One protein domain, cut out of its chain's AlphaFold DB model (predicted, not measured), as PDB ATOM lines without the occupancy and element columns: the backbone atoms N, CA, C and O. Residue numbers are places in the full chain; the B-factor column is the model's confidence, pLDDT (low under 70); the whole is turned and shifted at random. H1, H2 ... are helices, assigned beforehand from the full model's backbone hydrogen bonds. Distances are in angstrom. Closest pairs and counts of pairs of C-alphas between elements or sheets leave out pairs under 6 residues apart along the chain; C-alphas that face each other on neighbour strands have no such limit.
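AT A GLANCE: This is residues 3 to 66 of the 69 residues of the protein "UPF0291 protein CD630_10710" of Clostridioides difficile (strain 630) (UniProt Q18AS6). What shape do these atoms make? One long helix, H2, makes most of the length of a rod; the shorter H1 packs on its residues 26 to 37 at a steep angle, and a small helix, H3, lies beyond its other end, touching no helix. What is it built of? The printed part has 64 residues with three named helices, in the order H1, H2, H3, and no named strand; the class is all helix. How compact is it? It is extended, with a radius of gyration of the C-alphas of 19.6 A and spans of 57 by 21 by 18 A.

IN THESE COORDINATES: Where does the first helix run? H1 holds residues 4 to 19, 22.8 A from first to last C-alpha, and begins at C-alpha 4 at (275.448, 149.490, 203.973). Which helices follow? H2 holds residues 24 to 50, 39.2 A long, from C-alpha 24 at (272.051, 171.605, 196.109). H3 holds residues 57 to 66, 14.4 A long, and ends at C-alpha 66 at (262.259, 133.560, 238.787).

HOW THE PARTS SIT: How do H1 and H2 stand? They touch, H2 with residues 26 to 37 alone; their closest C-alphas, those of Ile 10 and Arg 30, are 6.2 A apart. They run opposite ways at a steep tilt of 53 degrees. Where is H3? It is apart from both H1 and H2. What do the backbones show? In H1, H2 and H3 every O i to N i+4 pair is within hydrogen-bond range.

THE WHOLE: How far does it reach? The two C-alphas farthest apart, those of Ser 23 and Asn 66, are 58.1 A apart. Which stretches stand free? Residues 38 to 54, of which 38 to 50 belong to H2, and residues 56 to 62, of which 57 to 62 belong to H3, stand free. Are there cuts, long links or weak places? The printed part has no cut; the link from H1 to H2 is tight and that from H2 to H3 short. The mean pLDDT of the printed part is 92.7, and no printed residue is under 70.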
ATOM      1  N   ASP A   3     270.687 149.134 203.699       91.91
ATOM      2  CA  ASP A   3     271.839 148.903 202.820       91.91
ATOM      3  C   ASP A   3     273.074 149.667 203.322       91.91
ATOM      4  O   ASP A   3     273.049 150.887 203.515       91.91
ATOM      5  N   LYS A   4     274.176 148.936 203.510       92.82
ATOM      6  CA  LYS A   4     275.448 149.490 203.973       92.82
ATOM      7  C   LYS A   4     275.992 150.548 203.010       92.82
ATOM      8  O   LYS A   4     276.452 151.583 203.472       92.82
ATOM      9  N   LYS A   5     275.849 150.357 201.692       94.32
ATOM     10  CA  LYS A   5     276.317 151.334 200.692       94.32
ATOM     11  C   LYS A   5     275.591 152.671 200.826       94.32
ATOM     12  O   LYS A   5     276.213 153.726 200.748       94.32
ATOM     13  N   LYS A   6     274.276 152.634 201.069       93.29
ATOM     14  CA  LYS A   6     273.478 153.846 201.308       93.29
ATOM     15  C   LYS A   6     273.883 154.527 202.611       93.29
ATOM     16  O   LYS A   6     273.945 155.751 202.662       93.29
ATOM     17  N   LEU A   7     274.176 153.752 203.656       93.40
ATOM     18  CA  LEU A   7     274.641 154.298 204.930       93.40
ATOM     19  C   LEU A   7     276.001 154.993 204.781       93.40
ATOM     20  O   LEU A   7     276.168 156.114 205.258       93.40
ATOM     21  N   ASP A   8     276.936 154.359 204.076       95.61
ATOM     22  CA  ASP A   8     278.249 154.932 203.777       95.61
ATOM     23  C   ASP A   8     278.095 156.237 202.980       95.61
ATOM     24  O   ASP A   8     278.675 157.260 203.347       95.61
ATOM     25  N   ARG A   9     277.194 156.258 201.988       94.82
ATOM     26  CA  ARG A   9     276.865 157.468 201.223       94.82
ATOM     27  C   ARG A   9     276.281 158.588 202.092       94.82
ATOM     28  O   ARG A   9     276.680 159.742 201.952       94.82
ATOM     29  N   ILE A  10     275.381 158.275 203.030       94.70
ATOM     30  CA  ILE A  10     274.861 159.258 203.999       94.70
ATOM     31  C   ILE A  10     276.004 159.857 204.830       94.70
ATOM     32  O   ILE A  10     276.007 161.068 205.068       94.70
ATOM     33  N   ASN A  11     276.972 159.039 205.256       94.29
ATOM     34  CA  ASN A  11     278.124 159.491 206.038       94.29
ATOM     35  C   ASN A  11     279.062 160.392 205.220       94.29
ATOM     36  O   ASN A  11     279.498 161.427 205.725       94.29
ATOM     37  N   GLU A  12     279.323 160.053 203.954       94.98
ATOM     38  CA  GLU A  12     280.076 160.910 203.027       94.98
ATOM     39  C   GLU A  12     279.412 162.283 202.866       94.98
ATOM     40  O   GLU A  12     280.054 163.316 203.068       94.98
ATOM     41  N   LEU A  13     278.106 162.303 202.571       94.87
ATOM     42  CA  LEU A  13     277.334 163.538 202.424       94.87
ATOM     43  C   LEU A  13     277.288 164.327 203.740       94.87
ATOM     44  O   LEU A  13     277.340 165.555 203.735       94.87
ATOM     45  N   ALA A  14     277.230 163.651 204.889       92.55
ATOM     46  CA  ALA A  14     277.291 164.302 206.194       92.55
ATOM     47  C   ALA A  14     278.657 164.954 206.459       92.55
ATOM     48  O   ALA A  14     278.700 166.058 207.006       92.55
ATOM     49  N   LYS A  15     279.757 164.313 206.043       95.04
ATOM     50  CA  LYS A  15     281.107 164.882 206.137       95.04
ATOM     51  C   LYS A  15     281.242 166.123 205.250       95.04
ATOM     52  O   LYS A  15     281.605 167.178 205.762       95.04
ATOM     53  N   LYS A  16     280.827 166.038 203.982       94.39
ATOM     54  CA  LYS A  16     280.790 167.192 203.064       94.39
ATOM     55  C   LYS A  16     279.926 168.340 203.595       94.39
ATOM     56  O   LYS A  16     280.318 169.499 203.517       94.39
ATOM     57  N   ASN A  17     278.776 168.025 204.199       92.29
ATOM     58  CA  ASN A  17     277.912 169.022 204.834       92.29
ATOM     59  C   ASN A  17     278.604 169.738 205.998       92.29
ATOM     60  O   ASN A  17     278.383 170.926 206.198       92.29
ATOM     61  N   LYS A  18     279.405 169.014 206.790       93.07
ATOM     62  CA  LYS A  18     280.171 169.597 207.899       93.07
ATOM     63  C   LYS A  18     281.274 170.529 207.392       93.07
ATOM     64  O   LYS A  18     281.563 171.525 208.041       93.07
ATOM     65  N   GLU A  19     281.860 170.206 206.244       93.25
ATOM     66  CA  GLU A  19     282.870 171.019 205.558       93.25
ATOM     67  C   GLU A  19     282.260 172.206 204.782       93.25
ATOM     68  O   GLU A  19     282.993 173.069 204.313       93.25
ATOM     69  N   GLY A  20     280.927 172.281 204.661       89.73
ATOM     70  CA  GLY A  20     280.223 173.374 203.981       89.73
ATOM     71  C   GLY A  20     280.271 173.320 202.449       89.73
ATOM     72  O   GLY A  20     279.834 174.261 201.797       89.73
ATOM     73  N   ILE A  21     280.766 172.225 201.866       91.67
ATOM     74  CA  ILE A  21     280.968 172.061 200.413       91.67
ATOM     75  C   ILE A  21     279.831 171.293 199.720       91.67
ATOM     76  O   ILE A  21     280.012 170.774 198.620       91.67
ATOM     77  N   LEU A  22     278.676 171.159 200.373       90.57
ATOM     78  CA  LEU A  22     277.579 170.331 199.875       90.57
ATOM     79  C   LEU A  22     276.775 171.068 198.792       90.57
ATOM     80  O   LEU A  22     276.277 172.168 199.033       90.57
ATOM     81  N   SER A  23     276.625 170.456 197.615       93.33
ATOM     82  CA  SER A  23     275.836 171.044 196.522       93.33
ATOM     83  C   SER A  23     274.323 170.916 196.759       93.33
ATOM     84  O   SER A  23     273.868 170.095 197.555       93.33
ATOM     85  N   ALA A  24     273.514 171.691 196.030       92.70
ATOM     86  CA  ALA A  24     272.051 171.605 196.109       92.70
ATOM     87  C   ALA A  24     271.505 170.213 195.731       92.70
ATOM     88  O   ALA A  24     270.538 169.744 196.334       92.70
ATOM     89  N   ASP A  25     272.135 169.535 194.769       94.33
ATOM     90  CA  ASP A  25     271.741 168.182 194.368       94.33
ATOM     91  C   ASP A  25     272.134 167.151 195.428       94.33
ATOM     92  O   ASP A  25     271.337 166.279 195.773       94.33
ATOM     93  N   GLU A  26     273.316 167.304 196.029       93.81
ATOM     94  CA  GLU A  26     273.769 166.461 197.138       93.81
ATOM     95  C   GLU A  26     272.916 166.652 198.402       93.81
ATOM     96  O   GLU A  26     272.691 165.698 199.147       93.81
ATOM     97  N   ILE A  27     272.394 167.861 198.644       93.21
ATOM     98  CA  ILE A  27     271.428 168.123 199.721       93.21
ATOM     99  C   ILE A  27     270.154 167.305 199.494       93.21
ATOM    100  O   ILE A  27     269.723 166.594 200.404       93.21
ATOM    101  N   LYS A  28     269.585 167.346 198.283       94.97
ATOM    102  CA  LYS A  28     268.389 166.559 197.938       94.97
ATOM    103  C   LYS A  28     268.653 165.058 198.043       94.97
ATOM    104  O   LYS A  28     267.848 164.336 198.629       94.97
ATOM    105  N   GLU A  29     269.793 164.588 197.528       94.25
ATOM    106  CA  GLU A  29     270.216 163.185 197.643       94.25
ATOM    107  C   GLU A  29     270.277 162.762 199.119       94.25
ATOM    108  O   GLU A  29     269.694 161.749 199.517       94.25
ATOM    109  N   ARG A  30     270.915 163.583 199.962       92.47
ATOM    110  CA  ARG A  30     271.029 163.337 201.401       92.47
ATOM    111  C   ARG A  30     269.664 163.269 202.076       92.47
ATOM    112  O   ARG A  30     269.471 162.406 202.929       92.47
ATOM    113  N   GLU A  31     268.733 164.159 201.746       94.61
ATOM    114  CA  GLU A  31     267.388 164.148 202.328       94.61
ATOM    115  C   GLU A  31     266.622 162.871 201.983       94.61
ATOM    116  O   GLU A  31     266.054 162.242 202.881       94.61
ATOM    117  N   ILE A  32     266.667 162.443 200.719       95.67
ATOM    118  CA  ILE A  32     266.026 161.204 200.263       95.67
ATOM    119  C   ILE A  32     266.608 160.001 201.015       95.67
ATOM    120  O   ILE A  32     265.864 159.222 201.617       95.67
ATOM    121  N   LEU A  33     267.938 159.889 201.057       95.42
ATOM    122  CA  LEU A  33     268.621 158.794 201.746       95.42
ATOM    123  C   LEU A  33     268.328 158.789 203.254       95.42
ATOM    124  O   LEU A  33     268.093 157.734 203.845       95.42
ATOM    125  N   ARG A  34     268.305 159.966 203.894       94.51
ATOM    126  CA  ARG A  34     267.978 160.081 205.322       94.51
ATOM    127  C   ARG A  34     266.534 159.703 205.612       94.51
ATOM    128  O   ARG A  34     266.291 159.089 206.650       94.51
ATOM    129  N   LYS A  35     265.592 160.045 204.732       95.62
ATOM    130  CA  LYS A  35     264.188 159.645 204.881       95.62
ATOM    131  C   LYS A  35     264.055 158.123 204.859       95.62
ATOM    132  O   LYS A  35     263.494 157.557 205.793       95.62
ATOM    133  N   GLU A  36     264.663 157.469 203.872       94.26
ATOM    134  CA  GLU A  36     264.645 156.006 203.748       94.26
ATOM    135  C   GLU A  36     265.310 155.314 204.955       94.26
ATOM    136  O   GLU A  36     264.795 154.322 205.484       94.26
ATOM    137  N   TYR A  37     266.435 155.855 205.438       94.82
ATOM    138  CA  TYR A  37     267.101 155.360 206.645       94.82
ATOM    139  C   TYR A  37     266.200 155.473 207.881       94.82
ATOM    140  O   TYR A  37     266.078 154.514 208.645       94.82
ATOM    141  N   LEU A  38     265.548 156.624 208.077       94.86
ATOM    142  CA  LEU A  38     264.667 156.857 209.222       94.86
ATOM    143  C   LEU A  38     263.423 155.971 209.190       94.86
ATOM    144  O   LEU A  38     263.002 155.501 210.245       94.86
ATOM    145  N   GLU A  39     262.837 155.726 208.021       94.82
ATOM    146  CA  GLU A  39     261.704 154.807 207.874       94.82
ATOM    147  C   GLU A  39     262.096 153.383 208.278       94.82
ATOM    148  O   GLU A  39     261.435 152.777 209.127       94.82
ATOM    149  N   ASN A  40     263.231 152.890 207.770       93.42
ATOM    150  CA  ASN A  40     263.779 151.596 208.169       93.42
ATOM    151  C   ASN A  40     264.069 151.544 209.672       93.42
ATOM    152  O   ASN A  40     263.668 150.600 210.350       93.42
ATOM    153  N   PHE A  41     264.741 152.563 210.211       93.76
ATOM    154  CA  PHE A  41     265.060 152.644 211.632       93.76
ATOM    155  C   PHE A  41     263.797 152.613 212.497       93.76
ATOM    156  O   PHE A  41     263.734 151.844 213.451       93.76
ATOM    157  N   ARG A  42     262.763 153.392 212.149       94.14
ATOM    158  CA  ARG A  42     261.487 153.424 212.881       94.14
ATOM    159  C   ARG A  42     260.773 152.077 212.845       94.14
ATOM    160  O   ARG A  42     260.202 151.689 213.859       94.14
ATOM    161  N   ALA A  43     260.814 151.364 211.720       92.70
ATOM    162  CA  ALA A  43     260.242 150.025 211.616       92.70
ATOM    163  C   ALA A  43     260.947 149.034 212.560       92.70
ATOM    164  O   ALA A  43     260.285 148.372 213.359       92.70
ATOM    165  N   HIS A  44     262.287 148.999 212.541       91.75
ATOM    166  CA  HIS A  44     263.070 148.150 213.453       91.75
ATOM    167  C   HIS A  44     262.868 148.543 214.918       91.75
ATOM    168  O   HIS A  44     262.730 147.682 215.783       91.75
ATOM    169  N   PHE A  45     262.804 149.844 215.205       92.98
ATOM    170  CA  PHE A  45     262.610 150.347 216.559       92.98
ATOM    171  C   PHE A  45     261.231 149.983 217.121       92.98
ATOM    172  O   PHE A  45     261.153 149.546 218.264       92.98
ATOM    173  N   ARG A  46     260.156 150.079 216.321       93.03
ATOM    174  CA  ARG A  46     258.814 149.619 216.726       93.03
ATOM    175  C   ARG A  46     258.803 148.133 217.065       93.03
ATOM    176  O   ARG A  46     258.382 147.782 218.156       93.03
ATOM    177  N   SER A  47     259.373 147.294 216.199       91.93
ATOM    178  CA  SER A  47     259.479 145.855 216.474       91.93
ATOM    179  C   SER A  47     260.247 145.568 217.769       91.93
ATOM    180  O   SER A  47     259.888 144.660 218.518       91.93
ATOM    181  N   ARG A  48     261.280 146.365 218.083       91.18
ATOM    182  CA  ARG A  48     261.973 146.243 219.367       91.18
ATOM    183  C   ARG A  48     261.074 146.641 220.536       91.18
ATOM    184  O   ARG A  48     261.074 145.919 221.529       91.18
ATOM    185  N   LEU A  49     260.328 147.739 220.431       92.65
ATOM    186  CA  LEU A  49     259.394 148.180 221.471       92.65
ATOM    187  C   LEU A  49     258.295 147.150 221.738       92.65
ATOM    188  O   LEU A  49     257.973 146.939 222.899       92.65
ATOM    189  N   ASP A  50     257.805 146.451 220.715       90.91
ATOM    190  CA  ASP A  50     256.812 145.382 220.889       90.91
ATOM    191  C   ASP A  50     257.341 144.228 221.762       90.91
ATOM    192  O   ASP A  50     256.571 143.535 222.424       90.91
ATOM    193  N   SER A  51     258.666 144.033 221.812       89.17
ATOM    194  CA  SER A  51     259.308 143.056 222.705       89.17
ATOM    195  C   SER A  51     259.628 143.595 224.105       89.17
ATOM    196  O   SER A  51     260.035 142.829 224.979       89.17
ATOM    197  N   VAL A  52     259.491 144.905 224.332       89.94
ATOM    198  CA  VAL A  52     259.745 145.527 225.635       89.94
ATOM    199  C   VAL A  52     258.453 145.512 226.440       89.94
ATOM    200  O   VAL A  52     257.457 146.123 226.063       89.94
ATOM    201  N   LYS A  53     258.483 144.849 227.596       86.74
ATOM    202  CA  LYS A  53     257.390 144.894 228.565       86.74
ATOM    203  C   LYS A  53     257.669 145.988 229.594       86.74
ATOM    204  O   LYS A  53     258.725 145.987 230.221       86.74
ATOM    205  N   VAL A  54     256.713 146.892 229.784       88.67
ATOM    206  CA  VAL A  54     256.722 147.824 230.920       88.67
ATOM    207  C   VAL A  54     256.170 147.081 232.131       88.67
ATOM    208  O   VAL A  54     255.103 146.478 232.041       88.67
ATOM    209  N   VAL A  55     256.920 147.085 233.230       90.76
ATOM    210  CA  VAL A  55     256.594 146.356 234.464       90.76
ATOM    211  C   VAL A  55     256.714 147.275 235.676       90.76
ATOM    212  O   VAL A  55     257.494 148.233 235.643       90.76
ATOM    213  N   SER A  56     255.958 146.994 236.741       93.60
ATOM    214  CA  SER A  56     256.169 147.660 238.036       93.60
ATOM    215  C   SER A  56     257.498 147.214 238.672       93.60
ATOM    216  O   SER A  56     258.055 146.179 238.287       93.60
ATOM    217  N   PRO A  57     258.022 147.952 239.667       94.64
ATOM    218  CA  PRO A  57     259.181 147.501 240.430       94.64
ATOM    219  C   PRO A  57     258.990 146.109 241.058       94.64
ATOM    220  O   PRO A  57     259.902 145.289 240.967       94.64
ATOM    221  N   GLU A  58     257.812 145.790 241.618       93.61
ATOM    222  CA  GLU A  58     257.569 144.457 242.199       93.61
ATOM    223  C   GLU A  58     257.540 143.355 241.132       93.61
ATOM    224  O   GLU A  58     258.116 142.283 241.328       93.61
ATOM    225  N   GLU A  59     256.896 143.609 239.989       92.16
ATOM    226  CA  GLU A  59     256.872 142.673 238.859       92.16
ATOM    227  C   GLU A  59     258.285 142.414 238.319       92.16
ATOM    228  O   GLU A  59     258.629 141.272 237.998       92.16
ATOM    229  N   TYR A  60     259.123 143.455 238.251       91.69
ATOM    230  CA  TYR A  60     260.526 143.328 237.865       91.69
ATOM    231  C   TYR A  60     261.306 142.466 238.861       91.69
ATOM    232  O   TYR A  60     262.004 141.539 238.448       91.69
ATOM    233  N   GLU A  61     261.162 142.706 240.168       91.38
ATOM    234  CA  GLU A  61     261.806 141.879 241.192       91.38
ATOM    235  C   GLU A  61     261.386 140.410 241.103       91.38
ATOM    236  O   GLU A  61     262.236 139.521 241.200       91.38
ATOM    237  N   GLN A  62     260.095 140.134 240.896       90.38
ATOM    238  CA  GLN A  62     259.600 138.770 240.705       90.38
ATOM    239  C   GLN A  62     260.189 138.126 239.447       90.38
ATOM    240  O   GLN A  62     260.657 136.987 239.503       90.38
ATOM    241  N   TYR A  63     260.234 138.854 238.328       88.51
ATOM    242  CA  TYR A  63     260.835 138.365 237.089       88.51
ATOM    243  C   TYR A  63     262.320 138.030 237.282       88.51
ATOM    244  O   TYR A  63     262.778 136.966 236.866       88.51
ATOM    245  N   MET A  64     263.065 138.898 237.968       89.28
ATOM    246  CA  MET A  64     264.487 138.695 238.252       89.28
ATOM    247  C   MET A  64     264.745 137.542 239.231       89.28
ATOM    248  O   MET A  64     265.765 136.869 239.100       89.28
ATOM    249  N   LYS A  65     263.845 137.287 240.193       88.80
ATOM    250  CA  LYS A  65     263.928 136.127 241.102       88.80
ATOM    251  C   LYS A  65     263.671 134.814 240.363       88.80
ATOM    252  O   LYS A  65     264.425 133.866 240.543       88.80
ATOM    253  N   ASN A  66     262.656 134.778 239.500       84.25
ATOM    254  CA  ASN A  66     262.259 133.560 238.787       84.25
ATOM    255  C   ASN A  66     263.256 133.140 237.694       84.25
ATOM    256  O   ASN A  66     263.387 131.951 237.431       84.25
TER     257      ASN A  66